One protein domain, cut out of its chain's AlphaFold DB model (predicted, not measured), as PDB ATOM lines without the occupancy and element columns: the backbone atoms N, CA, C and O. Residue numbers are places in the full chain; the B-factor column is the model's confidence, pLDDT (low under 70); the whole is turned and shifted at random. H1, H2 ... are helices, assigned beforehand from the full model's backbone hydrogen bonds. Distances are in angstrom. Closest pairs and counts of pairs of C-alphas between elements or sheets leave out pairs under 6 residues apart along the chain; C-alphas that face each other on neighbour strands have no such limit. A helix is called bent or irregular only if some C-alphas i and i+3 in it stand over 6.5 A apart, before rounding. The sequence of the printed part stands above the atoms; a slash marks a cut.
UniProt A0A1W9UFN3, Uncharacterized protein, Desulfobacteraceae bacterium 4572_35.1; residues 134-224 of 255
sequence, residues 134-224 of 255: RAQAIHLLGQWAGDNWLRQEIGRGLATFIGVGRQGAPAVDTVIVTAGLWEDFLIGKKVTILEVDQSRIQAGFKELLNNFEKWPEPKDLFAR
ATOM      1  N   ARG A 134      -0.133  10.687 -20.192       86.44
ATOM      2  CA  ARG A 134      -0.050  11.902 -21.030       86.44
ATOM      3  C   ARG A 134       1.157  12.769 -20.675       86.44
ATOM      4  O   ARG A 134       1.898  13.166 -21.565       86.44
ATOM      5  N   ALA A 135       1.378  13.013 -19.384       87.50
ATOM      6  CA  ALA A 135       2.532  13.771 -18.910       87.50
ATOM      7  C   ALA A 135       3.846  13.066 -19.283       87.50
ATOM      8  O   ALA A 135       4.808  13.719 -19.678       87.50
ATOM      9  N   GLN A 136       3.865  11.731 -19.221       89.31
ATOM     10  CA  GLN A 136       5.030  10.939 -19.598       89.31
ATOM     11  C   GLN A 136       5.323  11.018 -21.093       89.31
ATOM     12  O   GLN A 136       6.468  11.236 -21.469       89.31
ATOM     13  N   ALA A 137       4.301  10.937 -21.944       91.12
ATOM     14  CA  ALA A 137       4.475  11.103 -23.383       91.12
ATOM     15  C   ALA A 137       4.977  12.511 -23.761       91.12
ATOM     16  O   ALA A 137       5.879  12.633 -24.585       91.12
ATOM     17  N   ILE A 138       4.451  13.568 -23.127       93.00
ATOM     18  CA  ILE A 138       4.917  14.951 -23.340       93.00
ATOM     19  C   ILE A 138       6.383  15.106 -22.912       93.00
ATOM     20  O   ILE A 138       7.179  15.704 -23.634       93.00
ATOM     21  N   HIS A 139       6.756  14.536 -21.764       90.62
ATOM     22  CA  HIS A 139       8.137  14.553 -21.288       90.62
ATOM     23  C   HIS A 139       9.087  13.824 -22.244       90.62
ATOM     24  O   HIS A 139      10.127  14.371 -22.602       90.62
ATOM     25  N   LEU A 140       8.707  12.626 -22.704       93.00
ATOM     26  CA  LEU A 140       9.485  11.852 -23.671       93.00
ATOM     27  C   LEU A 140       9.690  12.628 -24.976       93.00
ATOM     28  O   LEU A 140      10.813  12.690 -25.465       93.00
ATOM     29  N   LEU A 141       8.648  13.275 -25.511       95.44
ATOM     30  CA  LEU A 141       8.770  14.122 -26.704       95.44
ATOM     31  C   LEU A 141       9.765  15.274 -26.505       95.44
ATOM     32  O   LEU A 141      10.546  15.561 -27.409       95.44
ATOM     33  N   GLY A 142       9.770  15.899 -25.324       92.56
ATOM     34  CA  GLY A 142      10.754  16.923 -24.972       92.56
ATOM     35  C   GLY A 142      12.185  16.376 -24.911       92.56
ATOM     36  O   GLY A 142      13.099  16.992 -25.451       92.56
ATOM     37  N   GLN A 143      12.380  15.195 -24.314       92.19
ATOM     38  CA  GLN A 143      13.692  14.537 -24.255       92.19
ATOM     39  C   GLN A 143      14.198  14.106 -25.636       92.19
ATOM     40  O   GLN A 143      15.371  14.291 -25.943       92.19
ATOM     41  N   TRP A 144      13.319  13.553 -26.476       95.00
ATOM     42  CA  TRP A 144      13.651  13.163 -27.849       95.00
ATOM     43  C   TRP A 144      14.040  14.361 -28.717       95.00
ATOM     44  O   TRP A 144      14.918  14.238 -29.575       95.00
ATOM     45  N   ALA A 145      13.409  15.517 -28.490       94.69
ATOM     46  CA  ALA A 145      13.695  16.717 -29.255       94.69
ATOM     47  C   ALA A 145      15.130  17.227 -29.061       94.69
ATOM     48  O   ALA A 145      15.783  17.588 -30.045       94.69
ATOM     49  N   GLY A 146      15.627  17.222 -27.818       91.50
ATOM     50  CA  GLY A 146      16.952  17.747 -27.483       91.50
ATOM     51  C   GLY A 146      17.154  19.163 -28.035       91.50
ATOM     52  O   GLY A 146      16.244  19.990 -27.969       91.50
ATOM     53  N   ASP A 147      18.316  19.413 -28.641       89.94
ATOM     54  CA  ASP A 147      18.686  20.715 -29.225       89.94
ATOM     55  C   ASP A 147      18.380  20.834 -30.732       89.94
ATOM     56  O   ASP A 147      18.730  21.823 -31.377       89.94
ATOM     57  N   ASN A 148      17.731  19.832 -31.335       95.44
ATOM     58  CA  ASN A 148      17.386  19.874 -32.754       95.44
ATOM     59  C   ASN A 148      16.115  20.707 -32.964       95.44
ATOM     60  O   ASN A 148      15.025  20.304 -32.560       95.44
ATOM     61  N   TRP A 149      16.245  21.838 -33.657       95.94
ATOM     62  CA  TRP A 149      15.142  22.779 -33.864       95.94
ATOM     63  C   TRP A 149      13.897  22.151 -34.513       95.94
ATOM     64  O   TRP A 149      12.775  22.460 -34.119       95.94
ATOM     65  N   LEU A 150      14.066  21.249 -35.490       96.38
ATOM     66  CA  LEU A 150      12.941  20.630 -36.193       96.38
ATOM     67  C   LEU A 150      12.213  19.670 -35.253       96.38
ATOM     68  O   LEU A 150      10.983  19.692 -35.170       96.38
ATOM     69  N   ARG A 151      12.968  18.876 -34.488       97.69
ATOM     70  CA  ARG A 151      12.390  17.988 -33.475       97.69
ATOM     71  C   ARG A 151      11.717  18.758 -32.348       97.69
ATOM     72  O   ARG A 151      10.690  18.301 -31.861       97.69
ATOM     73  N   GLN A 152      12.238  19.920 -31.956       96.75
ATOM     74  CA  GLN A 152      11.598  20.789 -30.966       96.75
ATOM     75  C   GLN A 152      10.225  21.270 -31.444       96.75
ATOM     76  O   GLN A 152       9.255  21.180 -30.691       96.75
ATOM     77  N   GLU A 153      10.101  21.708 -32.701       97.50
ATOM     78  CA  GLU A 153       8.807  22.132 -33.252       97.50
ATOM     79  C   GLU A 153       7.828  20.959 -33.420       97.50
ATOM     80  O   GLU A 153       6.652  21.086 -33.071       97.50
ATOM     81  N   ILE A 154       8.305  19.793 -33.880       97.75
ATOM     82  CA  ILE A 154       7.489  18.570 -33.975       97.75
ATOM     83  C   ILE A 154       7.032  18.127 -32.583       97.75
ATOM     84  O   ILE A 154       5.840  17.936 -32.353       97.75
ATOM     85  N   GLY A 155       7.965  17.996 -31.641       97.38
ATOM     86  CA  GLY A 155       7.706  17.557 -30.274       97.38
ATOM     87  C   GLY A 155       6.725  18.479 -29.558       97.38
ATOM     88  O   GLY A 155       5.757  17.997 -28.972       97.38
ATOM     89  N   ARG A 156       6.905  19.805 -29.675       96.62
ATOM     90  CA  ARG A 156       5.973  20.796 -29.116       96.62
ATOM     91  C   ARG A 156       4.593  20.684 -29.756       96.62
ATOM     92  O   ARG A 156       3.599  20.672 -29.034       96.62
ATOM     93  N   GLY A 157       4.528  20.574 -31.083       96.06
ATOM     94  CA  GLY A 157       3.282  20.386 -31.821       96.06
ATOM     95  C   GLY A 157       2.522  19.153 -31.343       96.06
ATOM     96  O   GLY A 157       1.412  19.280 -30.831       96.06
ATOM     97  N   LEU A 158       3.138  17.971 -31.412       96.81
ATOM     98  CA  LEU A 158       2.530  16.703 -30.993       96.81
ATOM     99  C   LEU A 158       2.132  16.699 -29.508       96.81
ATOM    100  O   LEU A 158       1.051  16.215 -29.163       96.81
ATOM    101  N   ALA A 159       2.943  17.303 -28.634       95.44
ATOM    102  CA  ALA A 159       2.632  17.432 -27.213       95.44
ATOM    103  C   ALA A 159       1.316  18.188 -26.957       95.44
ATOM    104  O   ALA A 159       0.582  17.816 -26.038       95.44
ATOM    105  N   THR A 160       0.957  19.187 -27.778       94.56
ATOM    106  CA  THR A 160      -0.335  19.886 -27.629       94.56
ATOM    107  C   THR A 160      -1.533  18.962 -27.868       94.56
ATOM    108  O   THR A 160      -2.476  18.972 -27.077       94.56
ATOM    109  N   PHE A 161      -1.483  18.091 -28.883       94.00
ATOM    110  CA  PHE A 161      -2.562  17.130 -29.165       94.00
ATOM    111  C   PHE A 161      -2.683  16.068 -28.062       94.00
ATOM    112  O   PHE A 161      -3.797  15.680 -27.698       94.00
ATOM    113  N   ILE A 162      -1.552  15.637 -27.486       92.69
ATOM    114  CA  ILE A 162      -1.533  14.730 -26.327       92.69
ATOM    115  C   ILE A 162      -2.136  15.413 -25.095       92.69
ATOM    116  O   ILE A 162      -2.927  14.795 -24.379       92.69
ATOM    117  N   GLY A 163      -1.801  16.686 -24.862       88.81
ATOM    118  CA  GLY A 163      -2.313  17.478 -23.743       88.81
ATOM    119  C   GLY A 163      -3.833  17.636 -23.781       88.81
ATOM    120  O   GLY A 163      -4.504  17.373 -22.784       88.81
ATOM    121  N   VAL A 164      -4.382  17.965 -24.955       88.81
ATOM    122  CA  VAL A 164      -5.838  18.076 -25.171       88.81
ATOM    123  C   VAL A 164      -6.530  16.702 -25.162       88.81
ATOM    124  O   VAL A 164      -7.732  16.611 -24.928       88.81
ATOM    125  N   GLY A 165      -5.783  15.608 -25.334       84.31
ATOM    126  CA  GLY A 165      -6.314  14.249 -25.232       84.31
ATOM    127  C   GLY A 165      -7.071  13.793 -26.475       84.31
ATOM    128  O   GLY A 165      -8.110  13.146 -26.352       84.31
ATOM    129  N   ARG A 166      -6.560  14.140 -27.659       84.19
ATOM    130  CA  ARG A 166      -7.174  13.805 -28.952       84.19
ATOM    131  C   ARG A 166      -7.329  12.294 -29.138       84.19
ATOM    132  O   ARG A 166      -6.450  11.509 -28.777       84.19
ATOM    133  N   GLN A 167      -8.447  11.888 -29.738       84.44
ATOM    134  CA  GLN A 167      -8.717  10.484 -30.038       84.44
ATOM    135  C   GLN A 167      -7.731   9.963 -31.097       84.44
ATOM    136  O   GLN A 167      -7.495  10.627 -32.107       84.44
ATOM    137  N   GLY A 168      -7.176   8.770 -30.869       85.38
ATOM    138  CA  GLY A 168      -6.204   8.140 -31.773       85.38
ATOM    139  C   GLY A 168      -4.747   8.544 -31.532       85.38
ATOM    140  O   GLY A 168      -3.894   8.201 -32.343       85.38
ATOM    141  N   ALA A 169      -4.448   9.258 -30.440       88.88
ATOM    142  CA  ALA A 169      -3.070   9.554 -30.065       88.88
ATOM    143  C   ALA A 169      -2.260   8.263 -29.814       88.88
ATOM    144  O   ALA A 169      -2.805   7.309 -29.245       88.88
ATOM    145  N   PRO A 170      -0.969   8.229 -30.194       89.56
ATOM    146  CA  PRO A 170      -0.103   7.082 -29.954       89.56
ATOM    147  C   PRO A 170       0.069   6.823 -28.456       89.56
ATOM    148  O   PRO A 170      -0.016   7.730 -27.619       89.56
ATOM    149  N   ALA A 171       0.329   5.564 -28.115       87.12
ATOM    150  CA  ALA A 171       0.638   5.174 -26.749       87.12
ATOM    151  C   ALA A 171       2.024   5.697 -26.326       87.12
ATOM    152  O   ALA A 171       2.856   6.077 -27.148       87.12
ATOM    153  N   VAL A 172       2.272   5.742 -25.016       88.62
ATOM    154  CA  VAL A 172       3.495   6.337 -24.437       88.62
ATOM    155  C   VAL A 172       4.765   5.646 -24.937       88.62
ATOM    156  O   VAL A 172       5.772   6.301 -25.172       88.62
ATOM    157  N   ASP A 173       4.708   4.335 -25.122       85.88
ATOM    158  CA  ASP A 173       5.785   3.488 -25.637       85.88
ATOM    159  C   ASP A 173       6.059   3.686 -27.139       85.88
ATOM    160  O   ASP A 173       7.163   3.419 -27.604       85.88
ATOM    161  N   THR A 174       5.090   4.206 -27.896       91.44
ATOM    162  CA  THR A 174       5.176   4.401 -29.356       91.44
ATOM    163  C   THR A 174       5.258   5.871 -29.779       91.44
ATOM    164  O   THR A 174       5.478   6.172 -30.957       91.44
ATOM    165  N   VAL A 175       5.133   6.811 -28.834       94.25
ATOM    166  CA  VAL A 175       5.104   8.255 -29.118       94.25
ATOM    167  C   VAL A 175       6.395   8.756 -29.772       94.25
ATOM    168  O   VAL A 175       6.334   9.555 -30.705       94.25
ATOM    169  N   ILE A 176       7.555   8.240 -29.354       95.62
ATOM    170  CA  ILE A 176       8.858   8.620 -29.923       95.62
ATOM    171  C   ILE A 176       9.024   8.096 -31.347       95.62
ATOM    172  O   ILE A 176       9.490   8.824 -32.219       95.62
ATOM    173  N   VAL A 177       8.583   6.861 -31.607       89.88
ATOM    174  CA  VAL A 177       8.600   6.278 -32.957       89.88
ATOM    175  C   VAL A 177       7.713   7.102 -33.888       89.88
ATOM    176  O   VAL A 177       8.115   7.437 -34.999       89.88
ATOM    177  N   THR A 178       6.534   7.502 -33.405       94.56
ATOM    178  CA  THR A 178       5.626   8.375 -34.158       94.56
ATOM    179  C   THR A 178       6.285   9.721 -34.452       94.56
ATOM    180  O   THR A 178       6.247  10.172 -35.589       94.56
ATOM    181  N   ALA A 179       6.938  10.349 -33.472       96.94
ATOM    182  CA  ALA A 179       7.638  11.616 -33.680       96.94
ATOM    183  C   ALA A 179       8.782  11.509 -34.710       96.94
ATOM    184  O   ALA A 179       8.922  12.394 -35.554       96.94
ATOM    185  N   GLY A 180       9.528  10.400 -34.711       95.06
ATOM    186  CA  GLY A 180      10.549  10.110 -35.725       95.06
ATOM    187  C   GLY A 180       9.980  10.027 -37.145       95.06
ATOM    188  O   GLY A 180      10.517  10.643 -38.060       95.06
ATOM    189  N   LEU A 181       8.823   9.377 -37.328       96.50
ATOM    190  CA  LEU A 181       8.149   9.321 -38.635       96.50
ATOM    191  C   LEU A 181       7.752  10.712 -39.157       96.50
ATOM    192  O   LEU A 181       7.781  10.960 -40.363       96.50
ATOM    193  N   TRP A 182       7.377  11.627 -38.259       97.81
ATOM    194  CA  TRP A 182       7.085  13.016 -38.620       97.81
ATOM    195  C   TRP A 182       8.345  13.769 -39.055       97.81
ATOM    196  O   TRP A 182       8.292  14.519 -40.031       97.81
ATOM    197  N   GLU A 183       9.463  13.558 -38.360       97.88
ATOM    198  CA  GLU A 183      10.763  14.133 -38.718       97.88
ATOM    199  C   GLU A 183      11.194  13.675 -40.118       97.88
ATOM    200  O   GLU A 183      11.398  14.514 -41.001       97.88
ATOM    201  N   ASP A 184      11.230  12.361 -40.355       96.19
ATOM    202  CA  ASP A 184      11.625  11.775 -41.640       96.19
ATOM    203  C   ASP A 184      10.741  12.274 -42.788       96.19
ATOM    204  O   ASP A 184      11.225  12.623 -43.871       96.19
ATOM    205  N   PHE A 185       9.431  12.375 -42.547       98.19
ATOM    206  CA  PHE A 185       8.488  12.886 -43.534       98.19
ATOM    207  C   PHE A 185       8.776  14.348 -43.908       98.19
ATOM    208  O   PHE A 185       8.834  14.682 -45.096       98.19
ATOM    209  N   LEU A 186       8.970  15.233 -42.923       97.25
ATOM    210  CA  LEU A 186       9.229  16.656 -43.171       97.25
ATOM    211  C   LEU A 186      10.592  16.886 -43.842       97.25
ATOM    212  O   LEU A 186      10.685  17.692 -44.777       97.25
ATOM    213  N   ILE A 187      11.614  16.115 -43.459       96.19
ATOM    214  CA  ILE A 187      12.917  16.097 -44.138       96.19
ATOM    215  C   ILE A 187      12.749  15.651 -45.597       96.19
ATOM    216  O   ILE A 187      13.247  16.314 -46.515       96.19
ATOM    217  N   GLY A 188      11.981  14.585 -45.839       96.12
ATOM    218  CA  GLY A 188      11.643  14.105 -47.180       96.12
ATOM    219  C   GLY A 188      10.940  15.164 -48.037       96.12
ATOM    220  O   GLY A 188      11.184  15.261 -49.242       96.12
ATOM    221  N   LYS A 189      10.131  16.032 -47.417       95.94
ATOM    222  CA  LYS A 189       9.465  17.179 -48.058       95.94
ATOM    223  C   LYS A 189      10.306  18.462 -48.114       95.94
ATOM    224  O   LYS A 189       9.792  19.504 -48.521       95.94
ATOM    225  N   LYS A 190      11.597  18.395 -47.768       93.88
ATOM    226  CA  LYS A 190      12.547  19.526 -47.797       93.88
ATOM    227  C   LYS A 190      12.132  20.694 -46.894       93.88
ATOM    228  O   LYS A 190      12.389  21.857 -47.226       93.88
ATOM    229  N   VAL A 191      11.489  20.385 -45.770       94.44
ATOM    230  CA  VAL A 191      11.156  21.326 -44.692       94.44
ATOM    231  C   VAL A 191      12.304  21.296 -43.676       94.44
ATOM    232  O   VAL A 191      12.226  20.628 -42.652       94.44
ATOM    233  N   THR A 192      13.424  21.927 -44.028       93.12
ATOM    234  CA  THR A 192      14.714  21.780 -43.327       93.12
ATOM    235  C   THR A 192      15.450  23.104 -43.105       93.12
ATOM    236  O   THR A 192      16.613  23.087 -42.718       93.12
ATOM    237  N   ILE A 193      14.822  24.250 -43.378       92.62
ATOM    238  CA  ILE A 193      15.447  25.575 -43.258       92.62
ATOM    239  C   ILE A 193      14.868  26.263 -42.024       92.62
ATOM    240  O   ILE A 193      13.724  26.701 -42.076       92.62
ATOM    241  N   LEU A 194      15.639  26.374 -40.941       90.75
ATOM    242  CA  LEU A 194      15.180  26.912 -39.653       90.75
ATOM    243  C   LEU A 194      14.461  28.261 -39.808       90.75
ATOM    244  O   LEU A 194      13.304  28.402 -39.417       90.75
ATOM    245  N   GLU A 195      15.111  29.224 -40.457       90.69
ATOM    246  CA  GLU A 195      14.666  30.620 -40.563       90.69
ATOM    247  C   GLU A 195      13.352  30.768 -41.340       90.69
ATOM    248  O   GLU A 195      12.638  31.759 -41.205       90.69
ATOM    249  N   VAL A 196      13.038  29.783 -42.181       90.00
ATOM    250  CA  VAL A 196      11.881  29.809 -43.075       90.00
ATOM    251  C   VAL A 196      10.786  28.872 -42.591       90.00
ATOM    252  O   VAL A 196       9.607  29.207 -42.645       90.00
ATOM    253  N   ASP A 197      11.160  27.673 -42.167       95.12
ATOM    254  CA  ASP A 197      10.240  26.574 -41.927       95.12
ATOM    255  C   ASP A 197       9.733  26.540 -40.482       95.12
ATOM    256  O   ASP A 197       8.622  26.059 -40.268       95.12
ATOM    257  N   GLN A 198      10.457  27.113 -39.513       94.75
ATOM    258  CA  GLN A 198      10.026  27.136 -38.111       94.75
ATOM    259  C   GLN A 198       8.651  27.798 -37.942       94.75
ATOM    260  O   GLN A 198       7.709  27.178 -37.446       94.75
ATOM    261  N   SER A 199       8.498  29.038 -38.415       94.06
ATOM    262  CA  SER A 199       7.231  29.780 -38.318       94.06
ATOM    263  C   SER A 199       6.100  29.106 -39.103       94.06
ATOM    264  O   SER A 199       4.947  29.104 -38.668       94.06
ATOM    265  N   ARG A 200       6.426  28.465 -40.234       96.44
ATOM    266  CA  ARG A 200       5.472  27.715 -41.062       96.44
ATOM    267  C   ARG A 200       4.946  26.481 -40.332       96.44
ATOM    268  O   ARG A 200       3.742  26.240 -40.360       96.44
ATOM    269  N   ILE A 201       5.823  25.725 -39.671       96.94
ATOM    270  CA  ILE A 201       5.453  24.547 -38.873       96.94
ATOM    271  C   ILE A 201       4.572  24.964 -37.694       96.94
ATOM    272  O   ILE A 201       3.519  24.365 -37.476       96.94
ATOM    273  N   GLN A 202       4.950  26.028 -36.981       95.94
ATOM    274  CA  GLN A 202       4.157  26.566 -35.874       95.94
ATOM    275  C   GLN A 202       2.747  26.977 -36.324       95.94
ATOM    276  O   GLN A 202       1.764  26.641 -35.661       95.94
ATOM    277  N   ALA A 203       2.638  27.660 -37.467       95.62
ATOM    278  CA  ALA A 203       1.354  28.034 -38.054       95.62
ATOM    279  C   ALA A 203       0.522  26.805 -38.459       95.62
ATOM    280  O   ALA A 203      -0.659  26.738 -38.122       95.62
ATOM    281  N   GLY A 204       1.139  25.808 -39.102       96.75
ATOM    282  CA  GLY A 204       0.456  24.581 -39.516       96.75
ATOM    283  C   GLY A 204      -0.087  23.770 -38.336       96.75
ATOM    284  O   GLY A 204      -1.235  23.325 -38.366       96.75
ATOM    285  N   PHE A 205       0.684  23.626 -37.252       97.12
ATOM    286  CA  PHE A 205       0.200  22.963 -36.036       97.12
ATOM    287  C   PHE A 205      -0.922  23.742 -35.347       97.12
ATOM    288  O   PHE A 205      -1.875  23.130 -34.868       97.12
ATOM    289  N   LYS A 206      -0.846  25.079 -35.323       95.56
ATOM    290  CA  LYS A 206      -1.927  25.929 -34.806       95.56
ATOM    291  C   LYS A 206      -3.217  25.735 -35.606       95.56
ATOM    292  O   LYS A 206      -4.286  25.609 -35.017       95.56
ATOM    293  N   GLU A 207      -3.123  25.677 -36.933       95.31
ATOM    294  CA  GLU A 207      -4.275  25.429 -37.801       95.31
ATOM    295  C   GLU A 207      -4.865  24.029 -37.588       95.31
ATOM    296  O   GLU A 207      -6.082  23.885 -37.473       95.31
ATOM    297  N   LEU A 208      -4.015  23.002 -37.473       94.62
ATOM    298  CA  LEU A 208      -4.456  21.646 -37.146       94.62
ATOM    299  C   LEU A 208      -5.175  21.597 -35.800       94.62
ATOM    300  O   LEU A 208      -6.254  21.024 -35.707       94.62
ATOM    301  N   LEU A 209      -4.620  22.215 -34.759       92.12
ATOM    302  CA  LEU A 209      -5.215  22.169 -33.425       92.12
ATOM    303  C   LEU A 209      -6.633  22.759 -33.402       92.12
ATOM    304  O   LEU A 209      -7.492  22.225 -32.699       92.12
ATOM    305  N   ASN A 210      -6.868  23.809 -34.191       91.69
ATOM    306  CA  ASN A 210      -8.160  24.486 -34.288       91.69
ATOM    307  C   ASN A 210      -9.199  23.704 -35.105       91.69
ATOM    308  O   ASN A 210     -10.385  23.806 -34.814       91.69
ATOM    309  N   ASN A 211      -8.767  22.943 -36.116       88.12
ATOM    310  CA  ASN A 211      -9.667  22.382 -37.131       88.12
ATOM    311  C   ASN A 211      -9.723  20.845 -37.155       88.12
ATOM    312  O   ASN A 211     -10.512  20.283 -37.911       88.12
ATOM    313  N   PHE A 212      -8.881  20.146 -36.384       84.81
ATOM    314  CA  PHE A 212      -8.845  18.681 -36.334       84.81
ATOM    315  C   PHE A 212      -9.269  18.152 -34.968       84.81
ATOM    316  O   PHE A 212      -8.686  18.488 -33.938       84.81
ATOM    317  N   GLU A 213     -10.253  17.252 -34.973       83.56
ATOM    318  CA  GLU A 213     -10.755  16.599 -33.760       83.56
ATOM    319  C   GLU A 213      -9.999  15.314 -33.394       83.56
ATOM    320  O   GLU A 213      -9.953  14.928 -32.222       83.56
ATOM    321  N   LYS A 214      -9.362  14.680 -34.384       88.81
ATOM    322  CA  LYS A 214      -8.596  13.433 -34.254       88.81
ATOM    323  C   LYS A 214      -7.092  13.697 -34.282       88.81
ATOM    324  O   LYS A 214      -6.649  14.790 -34.633       88.81
ATOM    325  N   TRP A 215      -6.310  12.686 -33.913       92.25
ATOM    326  CA  TRP A 215      -4.861  12.718 -34.083       92.25
ATOM    327  C   TRP A 215      -4.483  12.905 -35.568       92.25
ATOM    328  O   TRP A 215      -4.966  12.135 -36.398       92.25
ATOM    329  N   PRO A 216      -3.667  13.919 -35.917       94.12
ATOM    330  CA  PRO A 216      -3.291  14.189 -37.305       94.12
ATOM    331  C   PRO A 216      -2.207  13.225 -37.821       94.12
ATOM    332  O   PRO A 216      -1.489  12.598 -37.041       94.12
ATOM    333  N   GLU A 217      -2.033  13.159 -39.142       94.31
ATOM    334  CA  GLU A 217      -0.895  12.522 -39.816       94.31
ATOM    335  C   GLU A 217       0.114  13.572 -40.342       94.31
ATOM    336  O   GLU A 217      -0.258  14.728 -40.572       94.31
ATOM    337  N   PRO A 218       1.384  13.206 -40.631       96.44
ATOM    338  CA  PRO A 218       2.387  14.152 -41.144       96.44
ATOM    339  C   PRO A 218       1.951  14.911 -42.409       96.44
ATOM    340  O   PRO A 218       2.267  16.090 -42.596       96.44
ATOM    341  N   LYS A 219       1.185  14.244 -43.283       96.12
ATOM    342  CA  LYS A 219       0.644  14.839 -44.513       96.12
ATOM    343  C   LYS A 219      -0.365  15.955 -44.228       96.12
ATOM    344  O   LYS A 219      -0.426  16.912 -44.999       96.12
ATOM    345  N   ASP A 220      -1.100  15.864 -43.118       95.88
ATOM    346  CA  ASP A 220      -2.103  16.857 -42.728       95.88
ATOM    347  C   ASP A 220      -1.446  18.158 -42.276       95.88
ATOM    348  O   ASP A 220      -1.955  19.236 -42.590       95.88
ATOM    349  N   LEU A 221      -0.302  18.062 -41.584       96.50
ATOM    350  CA  LEU A 221       0.527  19.223 -41.264       96.50
ATOM    351  C   LEU A 221       1.086  19.837 -42.541       96.50
ATOM    352  O   LEU A 221       0.953  21.038 -42.752       96.50
ATOM    353  N   PHE A 222       1.690  19.020 -43.407       96.19
ATOM    354  CA  PHE A 222       2.330  19.514 -44.625       96.19
ATOM    355  C   PHE A 222       1.360  20.252 -45.553       96.19
ATOM    356  O   PHE A 222       1.715  21.300 -46.089       96.19
ATOM    357  N   ALA A 223       0.129  19.754 -45.690       95.19
ATOM    358  CA  ALA A 223      -0.921  20.405 -46.472       95.19
ATOM    359  C   ALA A 223      -1.309  21.803 -45.945       95.19
ATOM    360  O   ALA A 223      -1.828  22.612 -46.711       95.19
ATOM    361  N   ARG A 224      -1.046  22.088 -44.663       95.06
ATOM    362  CA  ARG A 224      -1.393  23.340 -43.963       95.06
ATOM    363  C   ARG A 224      -0.205  24.257 -43.724       95.06
ATOM    364  O   ARG A 224      -0.348  25.323 -43.135       95.06
TER     365      ARG A 224
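What this domain is: This is residues 134 to 224 of the 255 residues of an uncharacterized protein of Desulfobacteraceae bacterium 4572_35.1 (UniProt A0A1W9UFN3). What is the main picture? H1, H2 and H4 stand side by side as one layer with H2 in the middle, and H3 and H5 lie over one side of that layer. H3 crosses over H1 and H2 at a slant, while the short H5 crosses over H4 and packs on H3. What is it built of? The printed part has 91 residues with five named helices, H1 to H5 in that order, and no named strand; its class is all helix. How large is it? It is compact, with a radius of gyration of the C-alphas of 12.0 A and spans of 31 by 29 by 18 A.

How they stand to each other: How does the printed part begin? H1, residues 134 to 145, and H2, residues 149 to 164, form a helical hairpin: they touch at a shallow tilt of 5 degrees, opposite ways, the closest C-alphas being those of Ala 145 and Arg 151, 4.6 A apart. Where does the next helix come? H3, residues 175 to 188, touches H1 with its residues 175 to 179 alone, closest at the C-alphas of Leu 141 and Ile 176, 6.4 A, at a steep tilt of 41 degrees. It touches H2 with its residues 179 to 183 alone, closest at the C-alphas of Arg 151 and Glu 183, 6.7 A, at a steep tilt of 46 degrees. How do the last two sit? H4, residues 194 to 211, touches H2 at a shallow tilt of 12 degrees, the same way, with the C-alphas of Gly 157 and Phe 205 closest, 5.8 A, and is apart from H1 and H3. H5, residues 218 to 223, is about perpendicular to H4 at 83 degrees and touches its residues 201 to 208 alone, closest at the C-alphas of Gly 204 and Leu 221, 5.6 A; it also touches residues 181 to 186 of H3 alone, where the C-alphas of Trp 182 and Pro 218 are closest, 5.5 A. Are the helix backbones complete? Each O i to N i+4 pair is within hydrogen-bond range in H1, H3 and H5, against 11 of 12 in H2 and 12 of 14 in H4.

Where its parts are: Where do the helices start and stop? H1 begins at C-alpha 134, (-0.050, 11.902, -21.030), and H5 ends at C-alpha 223, (-0.921, 20.405, -46.472). Which helices are long? H4 is the longest, 25.4 A from first to last C-alpha; H2 measures 23.2 A, H3 20.1 A and H1 16.7 A. Is any irregular? H4 is, but only just: C-alphas 196 and 199 are 6.7 A apart.

The domain as a whole: How far does it reach? The two C-alphas farthest apart, those of Gln 167 and Glu 195, are 32.6 A apart. Is it continuous? The printed part has no cut; the links H1 to H2 and H3 to H4 are tight, and those from H2 to H3 and H4 to H5 are short. How confident is the model? The mean pLDDT of the printed part is 93.2, and no printed residue is under 70.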